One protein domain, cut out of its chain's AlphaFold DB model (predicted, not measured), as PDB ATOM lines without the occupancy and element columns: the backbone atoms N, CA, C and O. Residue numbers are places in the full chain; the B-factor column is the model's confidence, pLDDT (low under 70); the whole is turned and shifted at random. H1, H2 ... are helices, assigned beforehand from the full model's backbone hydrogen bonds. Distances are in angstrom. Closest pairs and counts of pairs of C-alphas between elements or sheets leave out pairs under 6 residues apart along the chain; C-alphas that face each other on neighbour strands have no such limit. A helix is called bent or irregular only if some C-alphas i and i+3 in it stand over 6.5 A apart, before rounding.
ATOM      1  N   ARG A  59      -9.807 -62.802 140.314       94.75
ATOM      2  CA  ARG A  59      -9.651 -61.344 140.450       94.75
ATOM      3  C   ARG A  59     -10.921 -60.580 140.076       94.75
ATOM      4  O   ARG A  59     -11.270 -59.636 140.773       94.75
ATOM      5  N   TYR A  60     -11.612 -60.973 139.007       93.88
ATOM      6  CA  TYR A  60     -12.877 -60.332 138.634       93.88
ATOM      7  C   TYR A  60     -14.002 -60.618 139.632       93.88
ATOM      8  O   TYR A  60     -14.749 -59.697 139.940       93.88
ATOM      9  N   ARG A  61     -14.086 -61.826 140.207       92.38
ATOM     10  CA  ARG A  61     -15.038 -62.104 141.298       92.38
ATOM     11  C   ARG A  61     -14.815 -61.195 142.503       92.38
ATOM     12  O   ARG A  61     -15.766 -60.603 142.999       92.38
ATOM     13  N   ASN A  62     -13.561 -61.019 142.915       94.50
ATOM     14  CA  ASN A  62     -13.238 -60.125 144.026       94.50
ATOM     15  C   ASN A  62     -13.604 -58.668 143.702       94.50
ATOM     16  O   ASN A  62     -14.141 -57.978 144.557       94.50
ATOM     17  N   LYS A  63     -13.385 -58.212 142.460       94.62
ATOM     18  CA  LYS A  63     -13.810 -56.871 142.017       94.62
ATOM     19  C   LYS A  63     -15.325 -56.686 142.045       94.62
ATOM     20  O   LYS A  63     -15.796 -55.604 142.375       94.62
ATOM     21  N   ILE A  64     -16.082 -57.721 141.686       93.81
ATOM     22  CA  ILE A  64     -17.547 -57.700 141.759       93.81
ATOM     23  C   ILE A  64     -17.980 -57.551 143.221       93.81
ATOM     24  O   ILE A  64     -18.734 -56.632 143.529       93.81
ATOM     25  N   GLN A  65     -17.430 -58.367 144.126       93.06
ATOM     26  CA  GLN A  65     -17.697 -58.276 145.568       93.06
ATOM     27  C   GLN A  65     -17.316 -56.913 146.163       93.06
ATOM     28  O   GLN A  65     -18.068 -56.341 146.946       93.06
ATOM     29  N   GLU A  66     -16.178 -56.355 145.756       94.19
ATOM     30  CA  GLU A  66     -15.762 -55.003 146.133       94.19
ATOM     31  C   GLU A  66     -16.795 -53.966 145.677       94.19
ATOM     32  O   GLU A  66     -17.273 -53.175 146.487       94.19
ATOM     33  N   SER A  67     -17.218 -53.999 144.410       92.81
ATOM     34  CA  SER A  67     -18.253 -53.077 143.930       92.81
ATOM     35  C   SER A  67     -19.611 -53.256 144.621       92.81
ATOM     36  O   SER A  67     -20.285 -52.257 144.859       92.81
ATOM     37  N   LEU A  68     -19.988 -54.480 145.012       91.12
ATOM     38  CA  LEU A  68     -21.193 -54.734 145.812       91.12
ATOM     39  C   LEU A  68     -21.106 -54.072 147.184       91.12
ATOM     40  O   LEU A  68     -22.011 -53.339 147.580       91.12
ATOM     41  N   SER A  69     -19.973 -54.240 147.867       92.62
ATOM     42  CA  SER A  69     -19.748 -53.611 149.170       92.62
ATOM     43  C   SER A  69     -19.864 -52.084 149.115       92.62
ATOM     44  O   SER A  69     -20.377 -51.466 150.047       92.62
ATOM     45  N   LEU A  70     -19.452 -51.461 148.002       92.12
ATOM     46  CA  LEU A  70     -19.603 -50.021 147.809       92.12
ATOM     47  C   LEU A  70     -21.081 -49.627 147.745       92.12
ATOM     48  O   LEU A  70     -21.468 -48.655 148.393       92.12
ATOM     49  N   ILE A  71     -21.903 -50.388 147.013       92.25
ATOM     50  CA  ILE A  71     -23.356 -50.173 146.942       92.25
ATOM     51  C   ILE A  71     -23.966 -50.302 148.341       92.25
ATOM     52  O   ILE A  71     -24.697 -49.411 148.774       92.25
ATOM     53  N   ASP A  72     -23.613 -51.353 149.082       91.88
ATOM     54  CA  ASP A  72     -24.124 -51.596 150.434       91.88
ATOM     55  C   ASP A  72     -23.804 -50.473 151.419       91.88
ATOM     56  O   ASP A  72     -24.667 -50.076 152.208       91.88
ATOM     57  N   ILE A  73     -22.585 -49.932 151.362       93.62
ATOM     58  CA  ILE A  73     -22.183 -48.796 152.194       93.62
ATOM     59  C   ILE A  73     -23.061 -47.577 151.886       93.62
ATOM     60  O   ILE A  73     -23.566 -46.943 152.815       93.62
ATOM     61  N   GLN A  74     -23.289 -47.261 150.606       94.44
ATOM     62  CA  GLN A  74     -24.132 -46.118 150.234       94.44
ATOM     63  C   GLN A  74     -25.601 -46.328 150.628       94.44
ATOM     64  O   GLN A  74     -26.232 -45.417 151.166       94.44
ATOM     65  N   LEU A  75     -26.136 -47.537 150.436       93.38
ATOM     66  CA  LEU A  75     -27.492 -47.887 150.865       93.38
ATOM     67  C   LEU A  75     -27.662 -47.735 152.377       93.38
ATOM     68  O   LEU A  75     -28.653 -47.165 152.833       93.38
ATOM     69  N   LYS A  76     -26.679 -48.184 153.161       93.31
ATOM     70  CA  LYS A  76     -26.701 -48.032 154.616       93.31
ATOM     71  C   LYS A  76     -26.726 -46.560 155.029       93.31
ATOM     72  O   LYS A  76     -27.582 -46.182 155.824       93.31
ATOM     73  N   MET A  77     -25.871 -45.721 154.441       94.00
ATOM     74  CA  MET A  77     -25.869 -44.279 154.726       94.00
ATOM     75  C   MET A  77     -27.212 -43.622 154.388       94.00
ATOM     76  O   MET A  77     -27.734 -42.851 155.193       94.00
ATOM     77  N   ARG A  78     -27.824 -43.977 153.249       93.69
ATOM     78  CA  ARG A  78     -29.178 -43.519 152.898       93.69
ATOM     79  C   ARG A  78     -30.185 -43.889 153.984       93.69
ATOM     80  O   ARG A  78     -30.959 -43.044 154.430       93.69
ATOM     81  N   PHE A  79     -30.183 -45.146 154.425       94.12
ATOM     82  CA  PHE A  79     -31.104 -45.606 155.458       94.12
ATOM     83  C   PHE A  79     -30.847 -44.935 156.806       94.12
ATOM     84  O   PHE A  79     -31.801 -44.660 157.528       94.12
ATOM     85  N   ASP A  80     -29.605 -44.633 157.153       94.44
ATOM     86  CA  ASP A  80     -29.274 -43.962 158.410       94.44
ATOM     87  C   ASP A  80     -29.722 -42.486 158.421       94.44
ATOM     88  O   ASP A  80     -30.111 -41.973 159.472       94.44
ATOM     89  N   LEU A  81     -29.780 -41.823 157.260       93.94
ATOM     90  CA  LEU A  81     -30.262 -40.439 157.141       93.94
ATOM     91  C   LEU A  81     -31.790 -40.297 157.182       93.94
ATOM     92  O   LEU A  81     -32.292 -39.288 157.680       93.94
ATOM     93  N   ILE A  82     -32.545 -41.289 156.695       93.25
ATOM     94  CA  ILE A  82     -34.014 -41.199 156.574       93.25
ATOM     95  C   ILE A  82     -34.716 -40.847 157.899       93.25
ATOM     96  O   ILE A  82     -35.547 -39.939 157.890       93.25
ATOM     97  N   PRO A  83     -34.426 -41.497 159.045       93.81
ATOM     98  CA  PRO A  83     -35.071 -41.152 160.310       93.81
ATOM     99  C   PRO A  83     -34.803 -39.708 160.731       93.81
ATOM    100  O   PRO A  83     -35.715 -39.038 161.212       93.81
ATOM    101  N   ASN A  84     -33.578 -39.218 160.517       93.69
ATOM    102  CA  ASN A  84     -33.206 -37.844 160.843       93.69
ATOM    103  C   ASN A  84     -33.976 -36.852 159.969       93.69
ATOM    104  O   ASN A  84     -34.595 -35.939 160.510       93.69
ATOM    105  N   LEU A  85     -34.039 -37.091 158.653       92.25
ATOM    106  CA  LEU A  85     -34.839 -36.274 157.737       92.25
ATOM    107  C   LEU A  85     -36.317 -36.265 158.142       92.25
ATOM    108  O   LEU A  85     -36.913 -35.202 158.300       92.25
ATOM    109  N   VAL A  86     -36.900 -37.444 158.372       93.00
ATOM    110  CA  VAL A  86     -38.302 -37.583 158.780       93.00
ATOM    111  C   VAL A  86     -38.571 -36.844 160.093       93.00
ATOM    112  O   VAL A  86     -39.599 -36.186 160.216       93.00
ATOM    113  N   ASN A  87     -37.666 -36.911 161.070       92.62
ATOM    114  CA  ASN A  87     -37.821 -36.200 162.340       92.62
ATOM    115  C   ASN A  87     -37.735 -34.677 162.172       92.62
ATOM    116  O   ASN A  87     -38.523 -33.962 162.792       92.62
ATOM    117  N   THR A  88     -36.841 -34.178 161.312       91.75
ATOM    118  CA  THR A  88     -36.754 -32.747 160.985       91.75
ATOM    119  C   THR A  88     -38.041 -32.255 160.325       91.75
ATOM    120  O   THR A  88     -38.616 -31.270 160.781       91.75
ATOM    121  N   VAL A  89     -38.550 -32.967 159.316       91.75
ATOM    122  CA  VAL A  89     -39.778 -32.587 158.593       91.75
ATOM    123  C   VAL A  89     -41.011 -32.686 159.503       91.75
ATOM    124  O   VAL A  89     -41.839 -31.778 159.514       91.75
ATOM    125  N   LYS A  90     -41.102 -33.723 160.353       91.06
ATOM    126  CA  LYS A  90     -42.176 -33.886 161.355       91.06
ATOM    127  C   LYS A  90     -42.300 -32.715 162.330       91.06
ATOM    128  O   LYS A  90     -43.392 -32.494 162.854       91.06
ATOM    129  N   GLY A  91     -41.211 -31.993 162.603       89.88
ATOM    130  CA  GLY A  91     -41.233 -30.805 163.459       89.88
ATOM    131  C   GLY A  91     -42.163 -29.711 162.927       89.88
ATOM    132  O   GLY A  91     -42.832 -29.048 163.719       89.88
ATOM    133  N   TYR A  92     -42.263 -29.602 161.598       90.69
ATOM    134  CA  TYR A  92     -43.023 -28.574 160.887       90.69
ATOM    135  C   TYR A  92     -44.334 -29.127 160.301       90.69
ATOM    136  O   TYR A  92     -45.402 -28.564 160.524       90.69
ATOM    137  N   ALA A  93     -44.286 -30.283 159.632       89.06
ATOM    138  CA  ALA A  93     -45.411 -30.868 158.901       89.06
ATOM    139  C   ALA A  93     -46.076 -32.027 159.674       89.06
ATOM    140  O   ALA A  93     -46.009 -33.192 159.286       89.06
ATOM    141  N   LYS A  94     -46.727 -31.738 160.808       86.50
ATOM    142  CA  LYS A  94     -47.306 -32.779 161.694       86.50
ATOM    143  C   LYS A  94     -48.503 -33.541 161.104       86.50
ATOM    144  O   LYS A  94     -48.858 -34.597 161.637       86.50
ATOM    145  N   HIS A  95     -49.137 -33.003 160.063       86.75
ATOM    146  CA  HIS A  95     -50.314 -33.597 159.422       86.75
ATOM    147  C   HIS A  95     -49.948 -34.705 158.413       86.75
ATOM    148  O   HIS A  95     -50.755 -35.605 158.198       86.75
ATOM    149  N   GLU A  96     -48.694 -34.759 157.953       90.56
ATOM    150  CA  GLU A  96     -48.171 -35.700 156.942       90.56
ATOM    151  C   GLU A  96     -47.786 -37.086 157.502       90.56
ATOM    152  O   GLU A  96     -46.799 -37.720 157.118       90.56
ATOM    153  N   LYS A  97     -48.550 -37.583 158.481       89.12
ATOM    154  CA  LYS A  97     -48.201 -38.805 159.233       89.12
ATOM    155  C   LYS A  97     -48.127 -40.054 158.359       89.12
ATOM    156  O   LYS A  97     -47.307 -40.930 158.640       89.12
ATOM    157  N   GLU A  98     -48.989 -40.145 157.354       90.06
ATOM    158  CA  GLU A  98     -49.060 -41.283 156.440       90.06
ATOM    159  C   GLU A  98     -47.782 -41.389 155.601       90.06
ATOM    160  O   GLU A  98     -47.092 -42.407 155.678       90.06
ATOM    161  N   THR A  99     -47.367 -40.290 154.967       89.12
ATOM    162  CA  THR A  99     -46.123 -40.178 154.191       89.12
ATOM    163  C   THR A  99     -44.897 -40.609 154.999       89.12
ATOM    164  O   THR A  99     -44.059 -41.395 154.537       89.12
ATOM    165  N   PHE A 100     -44.792 -40.170 156.258       91.69
ATOM    166  CA  PHE A 100     -43.685 -40.583 157.124       91.69
ATOM    167  C   PHE A 100     -43.744 -42.060 157.510       91.69
ATOM    168  O   PHE A 100     -42.698 -42.706 157.607       91.69
ATOM    169  N   LYS A 101     -44.939 -42.600 157.765       92.62
ATOM    170  CA  LYS A 101     -45.115 -44.010 158.124       92.62
ATOM    171  C   LYS A 101     -44.704 -44.912 156.965       92.62
ATOM    172  O   LYS A 101     -43.963 -45.864 157.188       92.62
ATOM    173  N   GLU A 102     -45.124 -44.581 155.748       92.56
ATOM    174  CA  GLU A 102     -44.747 -45.311 154.537       92.56
ATOM    175  C   GLU A 102     -43.239 -45.260 154.281       92.56
ATOM    176  O   GLU A 102     -42.621 -46.291 154.028       92.56
ATOM    177  N   THR A 103     -42.626 -44.083 154.424       92.44
ATOM    178  CA  THR A 103     -41.178 -43.910 154.229       92.44
ATOM    179  C   THR A 103     -40.372 -44.764 155.213       92.44
ATOM    180  O   THR A 103     -39.422 -45.447 154.831       92.44
ATOM    181  N   ILE A 104     -40.769 -44.780 156.490       93.25
ATOM    182  CA  ILE A 104     -40.118 -45.606 157.515       93.25
ATOM    183  C   ILE A 104     -40.391 -47.099 157.289       93.25
ATOM    184  O   ILE A 104     -39.490 -47.914 157.488       93.25
ATOM    185  N   ALA A 105     -41.593 -47.473 156.846       94.00
ATOM    186  CA  ALA A 105     -41.921 -48.860 156.528       94.00
ATOM    187  C   ALA A 105     -41.065 -49.391 155.367       94.00
ATOM    188  O   ALA A 105     -40.480 -50.465 155.490       94.00
ATOM    189  N   LEU A 106     -40.919 -48.613 154.289       93.38
ATOM    190  CA  LEU A 106     -40.059 -48.950 153.150       93.38
ATOM    191  C   LEU A 106     -38.593 -49.085 153.561       93.38
ATOM    192  O   LEU A 106     -37.943 -50.059 153.192       93.38
ATOM    193  N   ARG A 107     -38.084 -48.157 154.382       93.25
ATOM    194  CA  ARG A 107     -36.734 -48.253 154.956       93.25
ATOM    195  C   ARG A 107     -36.548 -49.559 155.727       93.25
ATOM    196  O   ARG A 107     -35.547 -50.242 155.541       93.25
ATOM    197  N   ASN A 108     -37.488 -49.899 156.605       94.44
ATOM    198  CA  ASN A 108     -37.382 -51.099 157.431       94.44
ATOM    199  C   ASN A 108     -37.469 -52.376 156.587       94.44
ATOM    200  O   ASN A 108     -36.719 -53.310 156.848       94.44
ATOM    201  N   ALA A 109     -38.320 -52.391 155.559       93.69
ATOM    202  CA  ALA A 109     -38.374 -53.485 154.594       93.69
ATOM    203  C   ALA A 109     -37.038 -53.637 153.850       93.69
ATOM    204  O   ALA A 109     -36.508 -54.739 153.773       93.69
ATOM    205  N   ALA A 110     -36.442 -52.532 153.385       92.12
ATOM    206  CA  ALA A 110     -35.153 -52.559 152.696       92.12
ATOM    207  C   ALA A 110     -34.005 -53.045 153.601       92.12
ATOM    208  O   ALA A 110     -33.120 -53.757 153.145       92.12
ATOM    209  N   ILE A 111     -34.016 -52.696 154.891       92.56
ATOM    210  CA  ILE A 111     -33.025 -53.194 155.861       92.56
ATOM    211  C   ILE A 111     -33.215 -54.691 156.146       92.56
ATOM    212  O   ILE A 111     -32.234 -55.386 156.397       92.56
ATOM    213  N   ALA A 112     -34.460 -55.171 156.142       92.75
ATOM    214  CA  ALA A 112     -34.789 -56.566 156.425       92.75
ATOM    215  C   ALA A 112     -34.563 -57.508 155.230       92.75
ATOM    216  O   ALA A 112     -34.476 -58.718 155.436       92.75
ATOM    217  N   ALA A 113     -34.475 -56.975 154.009       91.00
ATOM    218  CA  ALA A 113     -34.232 -57.760 152.804       91.00
ATOM    219  C   ALA A 113     -32.865 -58.461 152.865       91.00
ATOM    220  O   ALA A 113     -31.829 -57.835 153.106       91.00
ATOM    221  N   THR A 114     -32.876 -59.776 152.644       86.44
ATOM    222  CA  THR A 114     -31.669 -60.616 152.616       86.44
ATOM    223  C   THR A 114     -31.061 -60.716 151.227       86.44
ATOM    224  O   THR A 114     -29.868 -60.976 151.102       86.44
ATOM    225  N   ASP A 115     -31.886 -60.543 150.196       86.12
ATOM    226  CA  ASP A 115     -31.446 -60.530 148.811       86.12
ATOM    227  C   ASP A 115     -31.018 -59.113 148.397       86.12
ATOM    228  O   ASP A 115     -31.704 -58.125 148.674       86.12
ATOM    229  N   GLU A 116     -29.858 -59.001 147.749       82.50
ATOM    230  CA  GLU A 116     -29.282 -57.709 147.361       82.50
ATOM    231  C   GLU A 116     -30.118 -57.005 146.284       82.50
ATOM    232  O   GLU A 116     -30.232 -55.778 146.302       82.50
ATOM    233  N   GLN A 117     -30.721 -57.765 145.363       82.88
ATOM    234  CA  GLN A 117     -31.623 -57.228 144.343       82.88
ATOM    235  C   GLN A 117     -32.899 -56.688 144.992       82.88
ATOM    236  O   GLN A 117     -33.249 -55.530 144.767       82.88
ATOM    237  N   GLU A 118     -33.534 -57.465 145.868       87.00
ATOM    238  CA  GLU A 118     -34.721 -57.033 146.614       87.00
ATOM    239  C   GLU A 118     -34.445 -55.773 147.451       87.00
ATOM    240  O   GLU A 118     -35.198 -54.793 147.401       87.00
ATOM    241  N   LYS A 119     -33.327 -55.751 148.186       88.56
ATOM    242  CA  LYS A 119     -32.888 -54.591 148.975       88.56
ATOM    243  C   LYS A 119     -32.748 -53.341 148.108       88.56
ATOM    244  O   LYS A 119     -33.125 -52.242 148.527       88.56
ATOM    245  N   LEU A 120     -32.220 -53.499 146.897       84.38
ATOM    246  CA  LEU A 120     -32.057 -52.413 145.941       84.38
ATOM    247  C   LEU A 120     -33.399 -51.918 145.396       84.38
ATOM    248  O   LEU A 120     -33.624 -50.710 145.345       84.38
ATOM    249  N   GLU A 121     -34.297 -52.826 145.024       86.38
ATOM    250  CA  GLU A 121     -35.638 -52.493 144.541       86.38
ATOM    251  C   GLU A 121     -36.444 -51.735 145.599       86.38
ATOM    252  O   GLU A 121     -37.069 -50.710 145.310       86.38
ATOM    253  N   LEU A 122     -36.392 -52.190 146.853       89.12
ATOM    254  CA  LEU A 122     -37.013 -51.500 147.981       89.12
ATOM    255  C   LEU A 122     -36.369 -50.131 148.232       89.12
ATOM    256  O   LEU A 122     -37.079 -49.168 148.524       89.12
ATOM    257  N   SER A 123     -35.049 -50.016 148.061       87.00
ATOM    258  CA  SER A 123     -34.350 -48.730 148.129       87.00
ATOM    259  C   SER A 123     -34.802 -47.767 147.025       87.00
ATOM    260  O   SER A 123     -35.066 -46.599 147.303       87.00
ATOM    261  N   ASN A 124     -35.002 -48.245 145.795       88.00
ATOM    262  CA  ASN A 124     -35.498 -47.413 144.692       88.00
ATOM    263  C   ASN A 124     -36.902 -46.858 144.981       88.00
ATOM    264  O   ASN A 124     -37.187 -45.704 144.663       88.00
ATOM    265  N   LYS A 125     -37.755 -47.613 145.689       89.06
ATOM    266  CA  LYS A 125     -39.077 -47.132 146.137       89.06
ATOM    267  C   LYS A 125     -39.004 -45.972 147.137       89.06
ATOM    268  O   LYS A 125     -40.000 -45.275 147.320       89.06
ATOM    269  N   LEU A 126     -37.853 -45.723 147.764       87.12
ATOM    270  CA  LEU A 126     -37.655 -44.546 148.611       87.12
ATOM    271  C   LEU A 126     -37.407 -43.271 147.796       87.12
ATOM    272  O   LEU A 126     -37.591 -42.190 148.347       87.12
ATOM    273  N   VAL A 127     -37.002 -43.350 146.520       87.06
ATOM    274  CA  VAL A 127     -36.735 -42.146 145.707       87.06
ATOM    275  C   VAL A 127     -38.014 -41.322 145.494       87.06
ATOM    276  O   VAL A 127     -37.994 -40.132 145.815       87.06
ATOM    277  N   PRO A 128     -39.155 -41.909 145.070       87.56
ATOM    278  CA  PRO A 128     -40.415 -41.171 144.988       87.56
ATOM    279  C   PRO A 128     -40.830 -40.539 146.322       87.56
ATOM    280  O   PRO A 128     -41.291 -39.405 146.343       87.56
ATOM    281  N   LYS A 129     -40.577 -41.211 147.453       88.19
ATOM    282  CA  LYS A 129     -40.876 -40.658 148.784       88.19
ATOM    283  C   LYS A 129     -40.036 -39.434 149.132       88.19
ATOM    284  O   LYS A 129     -40.510 -38.555 149.842       88.19
ATOM    285  N   MET A 130     -38.810 -39.331 148.617       86.69
ATOM    286  CA  MET A 130     -38.020 -38.106 148.780       86.69
ATOM    287  C   MET A 130     -38.620 -36.947 147.978       86.69
ATOM    288  O   MET A 130     -38.620 -35.817 148.459       86.69
ATOM    289  N   LYS A 131     -39.193 -37.220 146.799       87.81
ATOM    290  CA  LYS A 131     -39.940 -36.215 146.029       87.81
ATOM    291  C   LYS A 131     -41.180 -35.734 146.791       87.81
ATOM    292  O   LYS A 131     -41.420 -34.531 146.822       87.81
ATOM    293  N   ASP A 132     -41.901 -36.639 147.452       89.31
ATOM    294  CA  ASP A 132     -43.032 -36.276 148.317       89.31
ATOM    295  C   ASP A 132     -42.577 -35.341 149.457       89.31
ATOM    296  O   ASP A 132     -43.222 -34.334 149.733       89.31
ATOM    297  N   ILE A 133     -41.418 -35.606 150.072       87.12
ATOM    298  CA  ILE A 133     -40.840 -34.737 151.114       87.12
ATOM    299  C   ILE A 133     -40.449 -33.353 150.573       87.12
ATOM    300  O   ILE A 133     -40.628 -32.358 151.274       87.12
ATOM    301  N   VAL A 134     -39.919 -33.269 149.349       89.00
ATOM    302  CA  VAL A 134     -39.639 -31.978 148.694       89.00
ATOM    303  C   VAL A 134     -40.933 -31.202 148.470       89.00
ATOM    304  O   VAL A 134     -40.979 -30.016 148.775       89.00
ATOM    305  N   MET A 135     -41.997 -31.868 148.015       89.69
ATOM    306  CA  MET A 135     -43.307 -31.240 147.829       89.69
ATOM    307  C   MET A 135     -43.872 -30.709 149.152       89.69
ATOM    308  O   MET A 135     -44.293 -29.561 149.208       89.69
ATOM    309  N   ILE A 136     -43.778 -31.490 150.234       88.88
ATOM    310  CA  ILE A 136     -44.140 -31.023 151.579       88.88
ATOM    311  C   ILE A 136     -43.325 -29.770 151.935       88.88
ATOM    312  O   ILE A 136     -43.876 -28.798 152.433       88.88
ATOM    313  N   ALA A 137     -42.019 -29.740 151.663       89.50
ATOM    314  CA  ALA A 137     -41.202 -28.568 151.976       89.50
ATOM    315  C   ALA A 137     -41.609 -27.301 151.198       89.50
ATOM    316  O   ALA A 137     -41.433 -26.206 151.731       89.50
ATOM    317  N   GLU A 138     -42.182 -27.416 149.995       91.00
ATOM    318  CA  GLU A 138     -42.729 -26.263 149.261       91.00
ATOM    319  C   GLU A 138     -43.927 -25.627 149.980       91.00
ATOM    320  O   GLU A 138     -44.032 -24.401 150.028       91.00
ATOM    321  N   ASP A 139     -44.776 -26.441 150.612       92.25
ATOM    322  CA  ASP A 139     -45.938 -25.968 151.374       92.25
ATOM    323  C   ASP A 139     -45.550 -25.352 152.735       92.25
ATOM    324  O   ASP A 139     -46.333 -24.614 153.339       92.25
ATOM    325  N   TYR A 140     -44.326 -25.608 153.218       93.12
ATOM    326  CA  TYR A 140     -43.808 -25.120 154.502       93.12
ATOM    327  C   TYR A 140     -42.508 -24.300 154.330       93.12
ATOM    328  O   TYR A 140     -41.409 -24.820 154.550       93.12
ATOM    329  N   PRO A 141     -42.592 -22.984 154.035       91.69
ATOM    330  CA  PRO A 141     -41.423 -22.131 153.787       91.69
ATOM    331  C   PRO A 141     -40.383 -22.116 154.916       91.69
ATOM    332  O   PRO A 141     -39.182 -22.052 154.649       91.69
ATOM    333  N   GLU A 142     -40.819 -22.214 156.178       91.94
ATOM    334  CA  GLU A 142     -39.913 -22.281 157.332       91.94
ATOM    335  C   GLU A 142     -39.046 -23.551 157.322       91.94
ATOM    336  O   GLU A 142     -37.849 -23.485 157.604       91.94
ATOM    337  N   LEU A 143     -39.619 -24.697 156.935       92.00
ATOM    338  CA  LEU A 143     -38.883 -25.951 156.770       92.00
ATOM    339  C   LEU A 143     -37.910 -25.852 155.593       92.00
ATOM    340  O   LEU A 143     -36.749 -26.233 155.721       92.00
ATOM    341  N   LYS A 144     -38.361 -25.304 154.460       89.88
ATOM    342  CA  LYS A 144     -37.513 -25.109 153.276       89.88
ATOM    343  C   LYS A 144     -36.318 -24.205 153.570       89.88
ATOM    344  O   LYS A 144     -35.236 -24.418 153.024       89.88
ATOM    345  N   ALA A 145     -36.480 -23.207 154.437       91.12
ATOM    346  CA  ALA A 145     -35.401 -22.322 154.862       91.12
ATOM    347  C   ALA A 145     -34.437 -22.972 155.872       91.12
ATOM    348  O   ALA A 145     -33.292 -22.526 155.980       91.12
ATOM    349  N   GLN A 146     -34.859 -24.031 156.569       93.31
ATOM    350  CA  GLN A 146     -34.089 -24.659 157.637       93.31
ATOM    351  C   GLN A 146     -32.781 -25.277 157.119       93.31
ATOM    352  O   GLN A 146     -32.773 -26.159 156.259       93.31
ATOM    353  N   SER A 147     -31.652 -24.859 157.697       92.81
ATOM    354  CA  SER A 147     -30.311 -25.284 157.265       92.81
ATOM    355  C   SER A 147     -30.085 -26.794 157.392       92.81
ATOM    356  O   SER A 147     -29.528 -27.412 156.486       92.81
ATOM    357  N   LEU A 148     -30.570 -27.405 158.479       92.25
ATOM    358  CA  LEU A 148     -30.472 -28.850 158.699       92.25
ATOM    359  C   LEU A 148     -31.221 -29.648 157.620       92.25
ATOM    360  O   LEU A 148     -30.699 -30.650 157.143       92.25
ATOM    361  N   TYR A 149     -32.410 -29.195 157.206       92.62
ATOM    362  CA  TYR A 149     -33.178 -29.847 156.142       92.62
ATOM    363  C   TYR A 149     -32.414 -29.810 154.814       92.62
ATOM    364  O   TYR A 149     -32.215 -30.856 154.196       92.62
ATOM    365  N   LYS A 150     -31.908 -28.631 154.425       92.69
ATOM    366  CA  LYS A 150     -31.106 -28.467 153.203       92.69
ATOM    367  C   LYS A 150     -29.880 -29.380 153.198       92.69
ATOM    368  O   LYS A 150     -29.659 -30.080 152.218       92.69
ATOM    369  N   SER A 151     -29.141 -29.429 154.308       94.50
ATOM    370  CA  SER A 151     -27.949 -30.276 154.429       94.50
ATOM    371  C   SER A 151     -28.269 -31.772 154.337       94.50
ATOM    372  O   SER A 151     -27.529 -32.516 153.699       94.50
ATOM    373  N   LEU A 152     -29.371 -32.231 154.940       94.00
ATOM    374  CA  LEU A 152     -29.794 -33.634 154.844       94.00
ATOM    375  C   LEU A 152     -30.226 -34.003 153.420       94.00
ATOM    376  O   LEU A 152     -29.908 -35.096 152.954       94.00
ATOM    377  N   MET A 153     -30.927 -33.103 152.727       92.12
ATOM    378  CA  MET A 153     -31.317 -33.305 151.329       92.12
ATOM    379  C   MET A 153     -30.105 -33.331 150.395       92.12
ATOM    380  O   MET A 153     -30.024 -34.212 149.548       92.12
ATOM    381  N   GLU A 154     -29.144 -32.425 150.580       92.69
ATOM    382  CA  GLU A 154     -27.887 -32.404 149.823       92.69
ATOM    383  C   GLU A 154     -27.104 -33.712 150.008       92.69
ATOM    384  O   GLU A 154     -26.753 -34.365 149.029       92.69
ATOM    385  N   GLN A 155     -26.943 -34.177 151.253       93.56
ATOM    386  CA  GLN A 155     -26.310 -35.469 151.538       93.56
ATOM    387  C   GLN A 155     -27.043 -36.646 150.881       93.56
ATOM    388  O   GLN A 155     -26.403 -37.590 150.419       93.56
ATOM    389  N   LEU A 156     -28.378 -36.622 150.843       91.88
ATOM    390  CA  LEU A 156     -29.162 -37.670 150.188       91.88
ATOM    391  C   LEU A 156     -28.984 -37.669 148.669       91.88
ATOM    392  O   LEU A 156     -28.869 -38.750 148.094       91.88
ATOM    393  N   VAL A 157     -28.936 -36.496 148.035       90.88
ATOM    394  CA  VAL A 157     -28.651 -36.365 146.597       90.88
ATOM    395  C   VAL A 157     -27.252 -36.897 146.285       90.88
ATOM    396  O   VAL A 157     -27.108 -37.739 145.401       90.88
ATOM    397  N   ASP A 158     -26.248 -36.512 147.076       93.12
ATOM    398  CA  ASP A 158     -24.879 -37.016 146.935       93.12
ATOM    399  C   ASP A 158     -24.800 -38.543 147.075       93.12
ATOM    400  O   ASP A 158     -24.069 -39.215 146.341       93.12
ATOM    401  N   ILE A 159     -25.540 -39.117 148.030       93.12
ATOM    402  CA  ILE A 159     -25.602 -40.570 148.216       93.12
ATOM    403  C   ILE A 159     -26.271 -41.240 147.016       93.12
ATOM    404  O   ILE A 159     -25.780 -42.273 146.566       93.12
ATOM    405  N   GLU A 160     -27.352 -40.677 146.476       89.88
ATOM    406  CA  GLU A 160     -28.028 -41.236 145.302       89.88
ATOM    407  C   GLU A 160     -27.102 -41.234 144.075       89.88
ATOM    408  O   GLU A 160     -26.918 -42.274 143.440       89.88
ATOM    409  N   ASP A 161     -26.401 -40.131 143.809       91.06
ATOM    410  CA  ASP A 161     -25.422 -40.050 142.717       91.06
ATOM    411  C   ASP A 161     -24.276 -41.069 142.888       91.06
ATOM    412  O   ASP A 161     -23.814 -41.696 141.920       91.06
ATOM    413  N   ARG A 162     -23.836 -41.306 144.132       92.31
ATOM    414  CA  ARG A 162     -22.858 -42.355 144.461       92.31
ATOM    415  C   ARG A 162     -23.420 -43.761 144.277       92.31
ATOM    416  O   ARG A 162     -22.687 -44.617 143.785       92.31
ATOM    417  N   ILE A 163     -24.687 -44.014 144.619       90.81
ATOM    418  CA  ILE A 163     -25.364 -45.299 144.372       90.81
ATOM    419  C   ILE A 163     -25.401 -45.578 142.868       90.81
ATOM    420  O   ILE A 163     -24.998 -46.658 142.439       90.81
ATOM    421  N   VAL A 164     -25.821 -44.603 142.058       88.75
ATOM    422  CA  VAL A 164     -25.873 -44.735 140.593       88.75
ATOM    423  C   VAL A 164     -24.490 -45.022 140.015       88.75
ATOM    424  O   VAL A 164     -24.323 -45.918 139.182       88.75
ATOM    425  N   SER A 165     -23.474 -44.302 140.488       90.94
ATOM    426  CA  SER A 165     -22.089 -44.509 140.063       90.94
ATOM    427  C   SER A 165     -21.565 -45.893 140.461       90.94
ATOM    428  O   SER A 165     -20.966 -46.584 139.636       90.94
ATOM    429  N   ALA A 166     -21.831 -46.337 141.693       91.56
ATOM    430  CA  ALA A 166     -21.437 -47.654 142.188       91.56
ATOM    431  C   ALA A 166     -22.118 -48.791 141.405       91.56
ATOM    432  O   ALA A 166     -21.443 -49.750 141.030       91.56
ATOM    433  N   ARG A 167     -23.408 -48.648 141.063       88.88
ATOM    434  CA  ARG A 167     -24.131 -49.591 140.186       88.88
ATOM    435  C   ARG A 167     -23.472 -49.703 138.818       88.88
ATOM    436  O   ARG A 167     -23.159 -50.802 138.380       88.88
ATOM    437  N   ARG A 168     -23.154 -48.571 138.180       89.38
ATOM    438  CA  ARG A 168     -22.467 -48.570 136.878       89.38
ATOM    439  C   ARG A 168     -21.118 -49.295 136.938       89.38
ATOM    440  O   ARG A 168     -20.759 -50.000 135.994       89.38
ATOM    441  N   ILE A 169     -20.364 -49.124 138.026       92.06
ATOM    442  CA  ILE A 169     -19.088 -49.824 138.237       92.06
ATOM    443  C   ILE A 169     -19.317 -51.328 138.410       92.06
ATOM    444  O   ILE A 169     -18.619 -52.118 137.771       92.06
ATOM    445  N   TYR A 170     -20.298 -51.724 139.222       92.81
ATOM    446  CA  TYR A 170     -20.680 -53.125 139.391       92.81
ATOM    447  C   TYR A 170     -21.068 -53.770 138.059       92.81
ATOM    448  O   TYR A 170     -20.486 -54.784 137.680       92.81
ATOM    449  N   ASP A 171     -21.967 -53.146 137.298       91.19
ATOM    450  CA  ASP A 171     -22.434 -53.671 136.013       91.19
ATOM    451  C   ASP A 171     -21.293 -53.784 135.004       91.19
ATOM    452  O   ASP A 171     -21.196 -54.765 134.267       91.19
ATOM    453  N   SER A 172     -20.374 -52.815 134.997       93.00
ATOM    454  CA  SER A 172     -19.155 -52.885 134.191       93.00
ATOM    455  C   SER A 172     -18.287 -54.088 134.584       93.00
ATOM    456  O   SER A 172     -17.862 -54.857 133.719       93.00
ATOM    457  N   ASN A 173     -18.073 -54.317 135.885       94.38
ATOM    458  CA  ASN A 173     -17.310 -55.461 136.389       94.38
ATOM    459  C   ASN A 173     -17.984 -56.800 136.055       94.38
ATOM    460  O   ASN A 173     -17.305 -57.719 135.586       94.38
ATOM    461  N   VAL A 174     -19.302 -56.905 136.245       94.00
ATOM    462  CA  VAL A 174     -20.097 -58.089 135.895       94.00
ATOM    463  C   VAL A 174     -20.054 -58.347 134.395       94.00
ATOM    464  O   VAL A 174     -19.836 -59.483 133.983       94.00
ATOM    465  N   ASN A 175     -20.184 -57.319 133.556       93.38
ATOM    466  CA  ASN A 175     -20.090 -57.468 132.107       93.38
ATOM    467  C   ASN A 175     -18.698 -57.957 131.674       93.38
ATOM    468  O   ASN A 175     -18.582 -58.904 130.892       93.38
ATOM    469  N   LEU A 176     -17.628 -57.372 132.222       93.69
ATOM    470  CA  LEU A 176     -16.258 -57.821 131.960       93.69
ATOM    471  C   LEU A 176     -16.041 -59.271 132.404       93.69
ATOM    472  O   LEU A 176     -15.420 -60.043 131.675       93.69
ATOM    473  N   TYR A 177     -16.572 -59.659 133.561       95.19
ATOM    474  CA  TYR A 177     -16.507 -61.030 134.059       95.19
ATOM    475  C   TYR A 177     -17.302 -62.007 133.185       95.19
ATOM    476  O   TYR A 177     -16.758 -63.020 132.747       95.19
ATOM    477  N   ASN A 178     -18.550 -61.677 132.858       94.12
ATOM    478  CA  ASN A 178     -19.425 -62.480 132.006       94.12
ATOM    479  C   ASN A 178     -18.839 -62.649 130.597       94.12
ATOM    480  O   ASN A 178     -18.881 -63.741 130.030       94.12
ATOM    481  N   THR A 179     -18.231 -61.592 130.056       93.38
ATOM    482  CA  THR A 179     -17.486 -61.641 128.792       93.38
ATOM    483  C   THR A 179     -16.246 -62.519 128.928       93.38
ATOM    484  O   THR A 179     -15.979 -63.351 128.059       93.38
ATOM    485  N   LEU A 180     -15.504 -62.391 130.033       92.50
ATOM    486  CA  LEU A 180     -14.297 -63.174 130.281       92.50
ATOM    487  C   LEU A 180     -14.598 -64.673 130.291       92.50
ATOM    488  O   LEU A 180     -13.870 -65.414 129.638       92.50
ATOM    489  N   ILE A 181     -15.652 -65.111 130.984       93.69
ATOM    490  CA  ILE A 181     -16.027 -66.532 131.062       93.69
ATOM    491  C   ILE A 181     -16.668 -67.058 129.771       93.69
ATOM    492  O   ILE A 181     -16.652 -68.261 129.537       93.69
ATOM    493  N   ALA A 182     -17.215 -66.186 128.917       91.56
ATOM    494  CA  ALA A 182     -17.797 -66.574 127.631       91.56
ATOM    495  C   ALA A 182     -16.763 -66.662 126.491       91.56
ATOM    496  O   ALA A 182     -17.019 -67.304 125.474       91.56
ATOM    497  N   THR A 183     -15.596 -66.032 126.646       91.94
ATOM    498  CA  THR A 183     -14.589 -65.907 125.581       91.94
ATOM    499  C   THR A 183     -13.631 -67.104 125.554       91.94
ATOM    500  O   THR A 183     -13.147 -67.541 126.595       91.94
ATOM    501  N   PHE A 184     -13.292 -67.623 124.370       88.25
ATOM    502  CA  PHE A 184     -12.250 -68.648 124.209       88.25
ATOM    503  C   PHE A 184     -10.840 -68.046 124.414       88.25
ATOM    504  O   PHE A 184     -10.588 -66.949 123.917       88.25
ATOM    505  N   PRO A 185      -9.897 -68.715 125.112       85.44
ATOM    506  CA  PRO A 185      -9.962 -70.075 125.672       85.44
ATOM    507  C   PRO A 185     -10.507 -70.154 127.110       85.44
ATOM    508  O   PRO A 185     -10.538 -71.227 127.709       85.44
ATOM    509  N   ASN A 186     -10.920 -69.029 127.694       88.56
ATOM    510  CA  ASN A 186     -11.336 -68.951 129.096       88.56
ATOM    511  C   ASN A 186     -12.611 -69.745 129.379       88.56
ATOM    512  O   ASN A 186     -12.747 -70.280 130.472       88.56
ATOM    513  N   ASN A 187     -13.524 -69.862 128.417       89.94
ATOM    514  CA  ASN A 187     -14.745 -70.652 128.563       89.94
ATOM    515  C   ASN A 187     -14.481 -72.109 128.983       89.94
ATOM    516  O   ASN A 187     -15.220 -72.633 129.808       89.94
ATOM    517  N   LEU A 188     -13.397 -72.730 128.507       87.25
ATOM    518  CA  LEU A 188     -12.997 -74.088 128.896       87.25
ATOM    519  C   LEU A 188     -12.601 -74.165 130.375       87.25
ATOM    520  O   LEU A 188     -12.985 -75.090 131.094       87.25
ATOM    521  N   VAL A 189     -11.846 -73.170 130.843       88.00
ATOM    522  CA  VAL A 189     -11.467 -73.043 132.256       88.00
ATOM    523  C   VAL A 189     -12.719 -72.770 133.094       88.00
ATOM    524  O   VAL A 189     -12.925 -73.404 134.126       88.00
ATOM    525  N   ALA A 190     -13.604 -71.893 132.614       88.44
ATOM    526  CA  ALA A 190     -14.838 -71.530 133.297       88.44
ATOM    527  C   ALA A 190     -15.759 -72.741 133.504       88.44
ATOM    528  O   ALA A 190     -16.216 -72.967 134.623       88.44
ATOM    529  N   THR A 191     -15.971 -73.564 132.472       88.75
ATOM    530  CA  THR A 191     -16.786 -74.784 132.577       88.75
ATOM    531  C   THR A 191     -16.146 -75.831 133.485       88.75
ATOM    532  O   THR A 191     -16.850 -76.463 134.268       88.75
ATOM    533  N   THR A 192     -14.819 -75.984 133.436       87.38
ATOM    534  CA  THR A 192     -14.088 -76.968 134.258       87.38
ATOM    535  C   THR A 192     -14.155 -76.628 135.750       87.38
ATOM    536  O   THR A 192     -14.378 -77.506 136.580       87.38
ATOM    537  N   PHE A 193     -14.022 -75.345 136.097       87.00
ATOM    538  CA  PHE A 193     -14.021 -74.859 137.483       87.00
ATOM    539  C   PHE A 193     -15.377 -74.290 137.948       87.00
ATOM    540  O   PHE A 193     -15.454 -73.682 139.013       87.00
ATOM    541  N   LYS A 194     -16.455 -74.499 137.177       89.00
ATOM    542  CA  LYS A 194     -17.832 -74.060 137.488       89.00
ATOM    543  C   LYS A 194     -17.968 -72.552 137.755       89.00
ATOM    544  O   LYS A 194     -18.705 -72.126 138.645       89.00
TER     545      LYS A 194
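What this domain is: This is residues 59 to 194 of the 214 residues of an uncharacterized protein of Clostridiales bacterium (UniProt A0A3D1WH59). What does one see first? The domain is a long rod of helices: the longest helix, H6, and the bent H1 run side by side in opposite ways, and H2, H3 and H4 thicken the half of the rod where H1 ends and H6 begins. H2 folds back beside H1, H3 and H4 return beside H2, short H5 makes the turn into H6 at that end, and H7 turns across the far end of H6. What is it made of? The printed part has 136 residues and is all helix, with seven named helices in the order H1 to H7 and no named strand. How compact is it? It is loose, with a radius of gyration of the C-alphas of 19.5 A and spans of 64 by 24 by 18 A.

Where its parts are: Where is the longest helix? H6, residues 147 to 182, runs 52.3 A from C-alpha 147 at (-30.311, -25.284, 157.265) to C-alpha 182 at (-17.797, -66.574, 127.631). Where is H1? By its hydrogen bonds residues 59 to 92 are one helix, but it is bent: C-alphas 80 and 83 are 6.7 A apart. Its arms are H1a, residues 59 to 80, 31.8 A long from C-alpha 59 at (-9.651, -61.344, 140.450), and H1b, residues 83 to 92, 14.9 A. Where are the others? H2 is residues 97 to 112, 22.4 A, H3 116 to 124, H4 126 to 139, 20.5 A, H5 141 to 145 and H7 186 to 192.

How they stand to each other: How does H6 stand to H1? H6 touches H1a, closest at the C-alphas of Ser 67 and Tyr 170, 5.1 A, opposite ways at a shallow tilt of 19 degrees; with residues 148 to 153 alone it touches H1b, closest at the C-alphas of Leu 85 and Leu 152, 6.4 A. H1a, H1b, H2 and H6 make a bundle, helices grouped side by side, though H2 and H6 are apart. What is beside H2? H2 and H3 form a hairpin at a shallow tilt of 16 degrees, with the C-alphas of Ala 110 and Lys 119 closest, 4.8 A; H4 touches H2 with residues 126 to 132 alone, closest at the C-alphas of Thr 103 and Lys 129, 6.3 A. What of H5 and H7? H5 and H1b only just touch, with 3 pairs of C-alphas within 8 A, the closest those of Tyr 92 and Leu 143, 6.4 A. H7 and H6 touch only at the corner, about perpendicular at 82 degrees, the C-alphas of Ile 181 and Asn 187 being closest, 5.0 A. How are the backbones? Every O i to N i+4 pair is within hydrogen-bond range in H1a, H2, H3, H4, H5, H6 and H7, and 5 of 6 are in H1b.

The domain as a whole: How large is it? The two C-alphas farthest apart, of Glu 142 and Leu 188, are 64.9 A apart. Are there cuts, long links or weak places? The printed part has no cut, each of the six links is tight, the mean pLDDT of the printed part is 91.1, and no printed residue is under 70.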